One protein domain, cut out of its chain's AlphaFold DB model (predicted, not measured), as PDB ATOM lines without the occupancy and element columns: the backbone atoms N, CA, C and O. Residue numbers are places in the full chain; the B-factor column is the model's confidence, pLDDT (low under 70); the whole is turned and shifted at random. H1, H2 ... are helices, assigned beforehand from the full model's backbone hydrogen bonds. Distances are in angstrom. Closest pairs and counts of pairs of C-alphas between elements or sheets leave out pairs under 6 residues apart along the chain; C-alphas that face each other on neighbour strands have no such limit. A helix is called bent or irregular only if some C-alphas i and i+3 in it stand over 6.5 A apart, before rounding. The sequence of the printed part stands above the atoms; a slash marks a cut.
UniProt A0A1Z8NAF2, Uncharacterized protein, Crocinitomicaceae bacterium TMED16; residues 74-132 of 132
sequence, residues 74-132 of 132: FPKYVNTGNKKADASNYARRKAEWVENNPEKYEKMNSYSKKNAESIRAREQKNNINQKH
ATOM      1  N   PHE A  74     -39.180   2.814   5.749       84.06
ATOM      2  CA  PHE A  74     -39.901   1.822   4.962       84.06
ATOM      3  C   PHE A  74     -40.399   0.682   5.869       84.06
ATOM      4  O   PHE A  74     -39.602   0.126   6.632       84.06
ATOM      5  N   PRO A  75     -41.690   0.303   5.804       88.50
ATOM      6  CA  PRO A  75     -42.242  -0.729   6.669       88.50
ATOM      7  C   PRO A  75     -41.461  -2.040   6.559       88.50
ATOM      8  O   PRO A  75     -41.116  -2.488   5.462       88.50
ATOM      9  N   LYS A  76     -41.216  -2.682   7.706       88.75
ATOM     10  CA  LYS A  76     -40.607  -4.015   7.803       88.75
ATOM     11  C   LYS A  76     -41.692  -5.068   8.013       88.75
ATOM     12  O   LYS A  76     -42.662  -4.834   8.732       88.75
ATOM     13  N   TYR A  77     -41.521  -6.229   7.389       88.19
ATOM     14  CA  TYR A  77     -42.389  -7.379   7.623       88.19
ATOM     15  C   TYR A  77     -42.139  -7.948   9.026       88.19
ATOM     16  O   TYR A  77     -40.989  -8.189   9.399       88.19
ATOM     17  N   VAL A  78     -43.211  -8.173   9.786       86.94
ATOM     18  CA  VAL A  78     -43.172  -8.779  11.122       86.94
ATOM     19  C   VAL A  78     -43.843 -10.141  11.024       86.94
ATOM     20  O   VAL A  78     -44.956 -10.233  10.518       86.94
ATOM     21  N   ASN A  79     -43.154 -11.191  11.470       89.56
ATOM     22  CA  ASN A  79     -43.702 -12.542  11.502       89.56
ATOM     23  C   ASN A  79     -44.262 -12.820  12.898       89.56
ATOM     24  O   ASN A  79     -43.497 -13.098  13.820       89.56
ATOM     25  N   THR A  80     -45.581 -12.743  13.040       90.12
ATOM     26  CA  THR A  80     -46.290 -13.039  14.297       90.12
ATOM     27  C   THR A  80     -46.746 -14.498  14.378       90.12
ATOM     28  O   THR A  80     -47.343 -14.919  15.364       90.12
ATOM     29  N   GLY A  81     -46.480 -15.286  13.330       87.62
ATOM     30  CA  GLY A  81     -46.955 -16.659  13.177       87.62
ATOM     31  C   GLY A  81     -48.221 -16.775  12.325       87.62
ATOM     32  O   GLY A  81     -48.482 -17.849  11.776       87.62
ATOM     33  N   ASN A  82     -48.965 -15.683  12.106       90.00
ATOM     34  CA  ASN A  82     -50.109 -15.657  11.193       90.00
ATOM     35  C   ASN A  82     -49.746 -14.995   9.858       90.00
ATOM     36  O   ASN A  82     -50.048 -13.829   9.606       90.00
ATOM     37  N   LYS A  83     -49.179 -15.792   8.947       90.88
ATOM     38  CA  LYS A  83     -48.696 -15.334   7.631       90.88
ATOM     39  C   LYS A  83     -49.727 -14.534   6.823       90.88
ATOM     40  O   LYS A  83     -49.349 -13.604   6.120       90.88
ATOM     41  N   LYS A  84     -51.018 -14.891   6.892       91.44
ATOM     42  CA  LYS A  84     -52.073 -14.180   6.146       91.44
ATOM     43  C   LYS A  84     -52.296 -12.779   6.711       91.44
ATOM     44  O   LYS A  84     -52.329 -11.814   5.948       91.44
ATOM     45  N   ALA A  85     -52.429 -12.674   8.031       87.38
ATOM     46  CA  ALA A  85     -52.614 -11.393   8.703       87.38
ATOM     47  C   ALA A  85     -51.361 -10.515   8.580       87.38
ATOM     48  O   ALA A  85     -51.468  -9.335   8.258       87.38
ATOM     49  N   ASP A  86     -50.176 -11.102   8.740       84.38
ATOM     50  CA  ASP A  86     -48.893 -10.408   8.606       84.38
ATOM     51  C   ASP A  86     -48.707  -9.826   7.201       84.38
ATOM     52  O   ASP A  86     -48.344  -8.658   7.052       84.38
ATOM     53  N   ALA A  87     -49.021 -10.605   6.158       89.06
ATOM     54  CA  ALA A  87     -48.954 -10.144   4.773       89.06
ATOM     55  C   ALA A  87     -49.941  -9.003   4.494       89.06
ATOM     56  O   ALA A  87     -49.563  -8.011   3.869       89.06
ATOM     57  N   SER A  88     -51.178  -9.115   4.985       91.31
ATOM     58  CA  SER A  88     -52.194  -8.069   4.826       91.31
ATOM     59  C   SER A  88     -51.784  -6.772   5.537       91.31
ATOM     60  O   SER A  88     -51.775  -5.702   4.926       91.31
ATOM     61  N   ASN A  89     -51.343  -6.875   6.792       90.38
ATOM     62  CA  ASN A  89     -50.878  -5.734   7.579       90.38
ATOM     63  C   ASN A  89     -49.644  -5.072   6.961       90.38
ATOM     64  O   ASN A  89     -49.560  -3.845   6.902       90.38
ATOM     65  N   TYR A  90     -48.696  -5.870   6.472       89.62
ATOM     66  CA  TYR A  90     -47.519  -5.365   5.782       89.62
ATOM     67  C   TYR A  90     -47.885  -4.628   4.490       89.62
ATOM     68  O   TYR A  90     -47.403  -3.518   4.268       89.62
ATOM     69  N   ALA A  91     -48.761  -5.206   3.663       90.25
ATOM     70  CA  ALA A  91     -49.204  -4.592   2.414       90.25
ATOM     71  C   ALA A  91     -49.899  -3.246   2.655       90.25
ATOM     72  O   ALA A  91     -49.578  -2.269   1.979       90.25
ATOM     73  N   ARG A  92     -50.778  -3.174   3.661       92.12
ATOM     74  CA  ARG A  92     -51.455  -1.931   4.050       92.12
ATOM     75  C   ARG A  92     -50.459  -0.849   4.471       92.12
ATOM     76  O   ARG A  92     -50.444   0.228   3.885       92.12
ATOM     77  N   ARG A  93     -49.563  -1.162   5.414       89.19
ATOM     78  CA  ARG A  93     -48.530  -0.220   5.888       89.19
ATOM     79  C   ARG A  93     -47.615   0.244   4.757       89.19
ATOM     80  O   ARG A  93     -47.189   1.393   4.737       89.19
ATOM     81  N   LYS A  94     -47.298  -0.652   3.818       89.50
ATOM     82  CA  LYS A  94     -46.497  -0.337   2.632       89.50
ATOM     83  C   LYS A  94     -47.210   0.662   1.727       89.50
ATOM     84  O   LYS A  94     -46.571   1.617   1.304       89.50
ATOM     85  N   ALA A  95     -48.496   0.455   1.445       89.62
ATOM     86  CA  ALA A  95     -49.287   1.367   0.621       89.62
ATOM     87  C   ALA A  95     -49.364   2.765   1.253       89.62
ATOM     88  O   ALA A  95     -49.000   3.740   0.604       89.62
ATOM     89  N   GLU A  96     -49.701   2.834   2.544       91.19
ATOM     90  CA  GLU A  96     -49.743   4.089   3.309       91.19
ATOM     91  C   GLU A  96     -48.382   4.804   3.304       91.19
ATOM     92  O   GLU A  96     -48.302   6.023   3.167       91.19
ATOM     93  N   TRP A  97     -47.277   4.061   3.418       91.19
ATOM     94  CA  TRP A  97     -45.943   4.654   3.363       91.19
ATOM     95  C   TRP A  97     -45.601   5.212   1.978       91.19
ATOM     96  O   TRP A  97     -45.014   6.290   1.904       91.19
ATOM     97  N   VAL A  98     -45.958   4.503   0.899       87.81
ATOM     98  CA  VAL A  98     -45.716   4.943  -0.488       87.81
ATOM     99  C   VAL A  98     -46.510   6.206  -0.802       87.81
ATOM    100  O   VAL A  98     -45.951   7.130  -1.386       87.81
ATOM    101  N   GLU A  99     -47.769   6.268  -0.371       88.12
ATOM    102  CA  GLU A  99     -48.627   7.445  -0.543       88.12
ATOM    103  C   GLU A  99     -48.060   8.672   0.184       88.12
ATOM    104  O   GLU A  99     -48.012   9.762  -0.379       88.12
ATOM    105  N   ASN A 100     -47.523   8.479   1.393       88.50
ATOM    106  CA  ASN A 100     -46.924   9.557   2.183       88.50
ATOM    107  C   ASN A 100     -45.460   9.880   1.814       88.50
ATOM    108  O   ASN A 100     -44.934  10.903   2.248       88.50
ATOM    109  N   ASN A 101     -44.762   9.018   1.061       89.31
ATOM    110  CA  ASN A 101     -43.338   9.177   0.725       89.31
ATOM    111  C   ASN A 101     -43.023   8.818  -0.746       89.31
ATOM    112  O   ASN A 101     -42.123   8.000  -0.997       89.31
ATOM    113  N   PRO A 102     -43.694   9.434  -1.737       86.69
ATOM    114  CA  PRO A 102     -43.537   9.067  -3.145       86.69
ATOM    115  C   PRO A 102     -42.094   9.245  -3.639       86.69
ATOM    116  O   PRO A 102     -41.543   8.357  -4.286       86.69
ATOM    117  N   GLU A 103     -41.415  10.332  -3.258       86.38
ATOM    118  CA  GLU A 103     -40.029  10.590  -3.678       86.38
ATOM    119  C   GLU A 103     -39.024   9.564  -3.137       86.38
ATOM    120  O   GLU A 103     -38.084   9.166  -3.833       86.38
ATOM    121  N   LYS A 104     -39.200   9.128  -1.879       85.31
ATOM    122  CA  LYS A 104     -38.332   8.114  -1.261       85.31
ATOM    123  C   LYS A 104     -38.546   6.758  -1.937       85.31
ATOM    124  O   LYS A 104     -37.571   6.044  -2.191       85.31
ATOM    125  N   TYR A 105     -39.795   6.425  -2.266       85.94
ATOM    126  CA  TYR A 105     -40.133   5.206  -2.994       85.94
ATOM    127  C   TYR A 105     -39.543   5.195  -4.410       85.94
ATOM    128  O   TYR A 105     -38.889   4.222  -4.790       85.94
ATOM    129  N   GLU A 106     -39.691   6.288  -5.162       85.38
ATOM    130  CA  GLU A 106     -39.143   6.414  -6.518       85.38
ATOM    131  C   GLU A 106     -37.617   6.307  -6.537       85.38
ATOM    132  O   GLU A 106     -37.052   5.559  -7.344       85.38
ATOM    133  N   LYS A 107     -36.928   6.966  -5.594       83.38
ATOM    134  CA  LYS A 107     -35.476   6.804  -5.426       83.38
ATOM    135  C   LYS A 107     -35.132   5.330  -5.227       83.38
ATOM    136  O   LYS A 107     -34.376   4.786  -6.032       83.38
ATOM    137  N   MET A 108     -35.740   4.657  -4.247       77.94
ATOM    138  CA  MET A 108     -35.502   3.233  -3.964       77.94
ATOM    139  C   MET A 108     -35.761   2.328  -5.186       77.94
ATOM    140  O   MET A 108     -34.952   1.449  -5.491       77.94
ATOM    141  N   ASN A 109     -36.846   2.570  -5.924       80.19
ATOM    142  CA  ASN A 109     -37.219   1.798  -7.110       80.19
ATOM    143  C   ASN A 109     -36.249   2.026  -8.286       80.19
ATOM    144  O   ASN A 109     -35.867   1.090  -8.994       80.19
ATOM    145  N   SER A 110     -35.795   3.266  -8.480       75.94
ATOM    146  CA  SER A 110     -34.853   3.618  -9.548       75.94
ATOM    147  C   SER A 110     -33.466   2.994  -9.345       75.94
ATOM    148  O   SER A 110     -32.868   2.511 -10.312       75.94
ATOM    149  N   TYR A 111     -32.977   2.916  -8.100       66.75
ATOM    150  CA  TYR A 111     -31.729   2.217  -7.775       66.75
ATOM    151  C   TYR A 111     -31.811   0.720  -8.113       66.75
ATOM    152  O   TYR A 111     -30.861   0.160  -8.662       66.75
ATOM    153  N   SER A 112     -32.959   0.078  -7.855       67.12
ATOM    154  CA  SER A 112     -33.169  -1.340  -8.185       67.12
ATOM    155  C   SER A 112     -33.089  -1.605  -9.694       67.12
ATOM    156  O   SER A 112     -32.409  -2.540 -10.122       67.12
ATOM    157  N   LYS A 113     -33.706  -0.745 -10.516       69.62
ATOM    158  CA  LYS A 113     -33.690  -0.879 -11.984       69.62
ATOM    159  C   LYS A 113     -32.287  -0.717 -12.570       69.62
ATOM    160  O   LYS A 113     -31.865  -1.567 -13.349       69.62
ATOM    161  N   LYS A 114     -31.545   0.310 -12.139       68.88
ATOM    162  CA  LYS A 114     -30.171   0.576 -12.610       68.88
ATOM    163  C   LYS A 114     -29.212  -0.570 -12.279       68.88
ATOM    164  O   LYS A 114     -28.374  -0.923 -13.104       68.88
ATOM    165  N   ASN A 115     -29.364  -1.192 -11.108       64.88
ATOM    166  CA  ASN A 115     -28.566  -2.359 -10.731       64.88
ATOM    167  C   ASN A 115     -28.959  -3.621 -11.510       64.88
ATOM    168  O   ASN A 115     -28.091  -4.369 -11.941       64.88
ATOM    169  N   ALA A 116     -30.251  -3.863 -11.743       65.25
ATOM    170  CA  ALA A 116     -30.677  -4.997 -12.566       65.25
ATOM    171  C   ALA A 116     -30.186  -4.866 -14.019       65.25
ATOM    172  O   ALA A 116     -29.793  -5.850 -14.643       65.25
ATOM    173  N   GLU A 117     -30.189  -3.649 -14.558       65.88
ATOM    174  CA  GLU A 117     -29.704  -3.351 -15.903       65.88
ATOM    175  C   GLU A 117     -28.178  -3.473 -16.012       65.88
ATOM    176  O   GLU A 117     -27.683  -4.072 -16.967       65.88
ATOM    177  N   SER A 118     -27.427  -3.016 -15.005       65.88
ATOM    178  CA  SER A 118     -25.967  -3.159 -14.981       65.88
ATOM    179  C   SER A 118     -25.511  -4.617 -14.860       65.88
ATOM    180  O   SER A 118     -24.534  -5.007 -15.504       65.88
ATOM    181  N   ILE A 119     -26.243  -5.450 -14.111       67.50
ATOM    182  CA  ILE A 119     -25.994  -6.897 -14.029       67.50
ATOM    183  C   ILE A 119     -26.239  -7.560 -15.393       67.50
ATOM    184  O   ILE A 119     -25.351  -8.245 -15.900       67.50
ATOM    185  N   ARG A 120     -27.375  -7.281 -16.050       70.12
ATOM    186  CA  ARG A 120     -27.677  -7.833 -17.388       70.12
ATOM    187  C   ARG A 120     -26.675  -7.381 -18.451       70.12
ATOM    188  O   ARG A 120     -26.236  -8.193 -19.264       70.12
ATOM    189  N   ALA A 121     -26.276  -6.109 -18.440       70.25
ATOM    190  CA  ALA A 121     -25.278  -5.582 -19.371       70.25
ATOM    191  C   ALA A 121     -23.900  -6.245 -19.177       70.25
ATOM    192  O   ALA A 121     -23.179  -6.484 -20.148       70.25
ATOM    193  N   ARG A 122     -23.534  -6.577 -17.931       69.50
ATOM    194  CA  ARG A 122     -22.306  -7.322 -17.620       69.50
ATOM    195  C   ARG A 122     -22.384  -8.778 -18.085       69.50
ATOM    196  O   ARG A 122     -21.421  -9.273 -18.663       69.50
ATOM    197  N   GLU A 123     -23.519  -9.445 -17.888       63.28
ATOM    198  CA  GLU A 123     -23.744 -10.820 -18.361       63.28
ATOM    199  C   GLU A 123     -23.696 -10.926 -19.891       63.28
ATOM    200  O   GLU A 123     -23.055 -11.833 -20.420       63.28
ATOM    201  N   GLN A 124     -24.291  -9.970 -20.612       64.19
ATOM    202  CA  GLN A 124     -24.226  -9.932 -22.076       64.19
ATOM    203  C   GLN A 124     -22.789  -9.779 -22.591       64.19
ATOM    204  O   GLN A 124     -22.382 -10.520 -23.484       64.19
ATOM    205  N   LYS A 125     -21.989  -8.879 -22.002       64.25
ATOM    206  CA  LYS A 125     -20.572  -8.707 -22.376       64.25
ATOM    207  C   LYS A 125     -19.735  -9.958 -22.099       64.25
ATOM    208  O   LYS A 125     -18.893 -10.323 -22.914       64.25
ATOM    209  N   ASN A 126     -19.991 -10.639 -20.985       61.75
ATOM    210  CA  ASN A 126     -19.286 -11.873 -20.643       61.75
ATOM    211  C   ASN A 126     -19.678 -13.050 -21.554       61.75
ATOM    212  O   ASN A 126     -18.817 -13.855 -21.891       61.75
ATOM    213  N   ASN A 127     -20.942 -13.138 -21.988       57.75
ATOM    214  CA  ASN A 127     -21.397 -14.179 -22.919       57.75
ATOM    215  C   ASN A 127     -20.744 -14.041 -24.304       57.75
ATOM    216  O   ASN A 127     -20.362 -15.037 -24.911       57.75
ATOM    217  N   ILE A 128     -20.572 -12.804 -24.781       59.88
ATOM    218  CA  ILE A 128     -19.929 -12.515 -26.070       59.88
ATOM    219  C   ILE A 128     -18.446 -12.920 -26.050       59.88
ATOM    220  O   ILE A 128     -17.960 -13.507 -27.011       59.88
ATOM    221  N   ASN A 129     -17.748 -12.697 -24.933       58.22
ATOM    222  CA  ASN A 129     -16.328 -13.036 -24.787       58.22
ATOM    223  C   ASN A 129     -16.041 -14.536 -24.573       58.22
ATOM    224  O   ASN A 129     -14.880 -14.922 -24.602       58.22
ATOM    225  N   GLN A 130     -17.056 -15.378 -24.345       54.59
ATOM    226  CA  GLN A 130     -16.902 -16.839 -24.214       54.59
ATOM    227  C   GLN A 130     -17.228 -17.617 -25.501       54.59
ATOM    228  O   GLN A 130     -17.149 -18.843 -25.510       54.59
ATOM    229  N   LYS A 131     -17.629 -16.931 -26.580       52.62
ATOM    230  CA  LYS A 131     -17.958 -17.548 -27.879       52.62
ATOM    231  C   LYS A 131     -16.813 -17.515 -28.905       52.62
ATOM    232  O   LYS A 131     -17.052 -17.828 -30.069       52.62
ATOM    233  N   HIS A 132     -15.606 -17.160 -28.480       45.12
ATOM    234  CA  HIS A 132     -14.376 -17.219 -29.270       45.12
ATOM    235  C   HIS A 132     -13.367 -18.128 -28.577       45.12
ATOM    236  O   HIS A 132     -12.579 -18.756 -29.314       45.12
TER     237      HIS A 132
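What this domain is: This is residues 74 to 132 of the 132 residues of an uncharacterized protein of Crocinitomicaceae bacterium TMED16 (UniProt A0A1Z8NAF2). Two helices meet near their ends as an L, with H1 as the shorter arm and H2 as the longer one, whose far part sticks out free with residues 107 to 129. Before H1, residues 74 to 79 run beside it as a loose strip, and the chain then turns back into H1. The printed part has 59 residues with two named helices, H1 and then H2, and no named strand; the class is all helix. It is extended, with a radius of gyration of the C-alphas of 18.3 A, and flat, spanning 54 by 30 by 11 A.

Where its parts are: The printed part begins at Phe 74, with its C-alpha at (-39.901, 1.822, 4.962). H1, residues 83 to 100, measures 25.5 A from C-alpha 83 at (-48.696, -15.334, 7.631) to C-alpha 100. H2, residues 102 to 129, measures 41.2 A and ends with C-alpha 129 at (-16.328, -13.036, -24.787). Neither helix is bent.

How they stand to each other: A tight link, the single residue Asn 101, joins H1 to H2. The two helices are close but not clearly touching, with 1 pair of C-alphas within 8 A: those of Val 98 and Tyr 105, 6.1 A apart. Their lines are about perpendicular, at 74 degrees. In both H1 and H2 every O i to N i+4 pair is within hydrogen-bond range.

The domain as a whole: The two C-alphas farthest apart are those of Ala 85 and His 132, at 54.2 A. Residues 80 to 85, of which 83 to 85 belong to H1, stand free, as do residues 107 to 132, of which 107 to 129 belong to H2. The printed part has no cut and ends at His 132, the chain's last residue. The mean pLDDT of the printed part is 78.6; residues 111 to 119 and 122 to 132 are under 70, low confidence in this model.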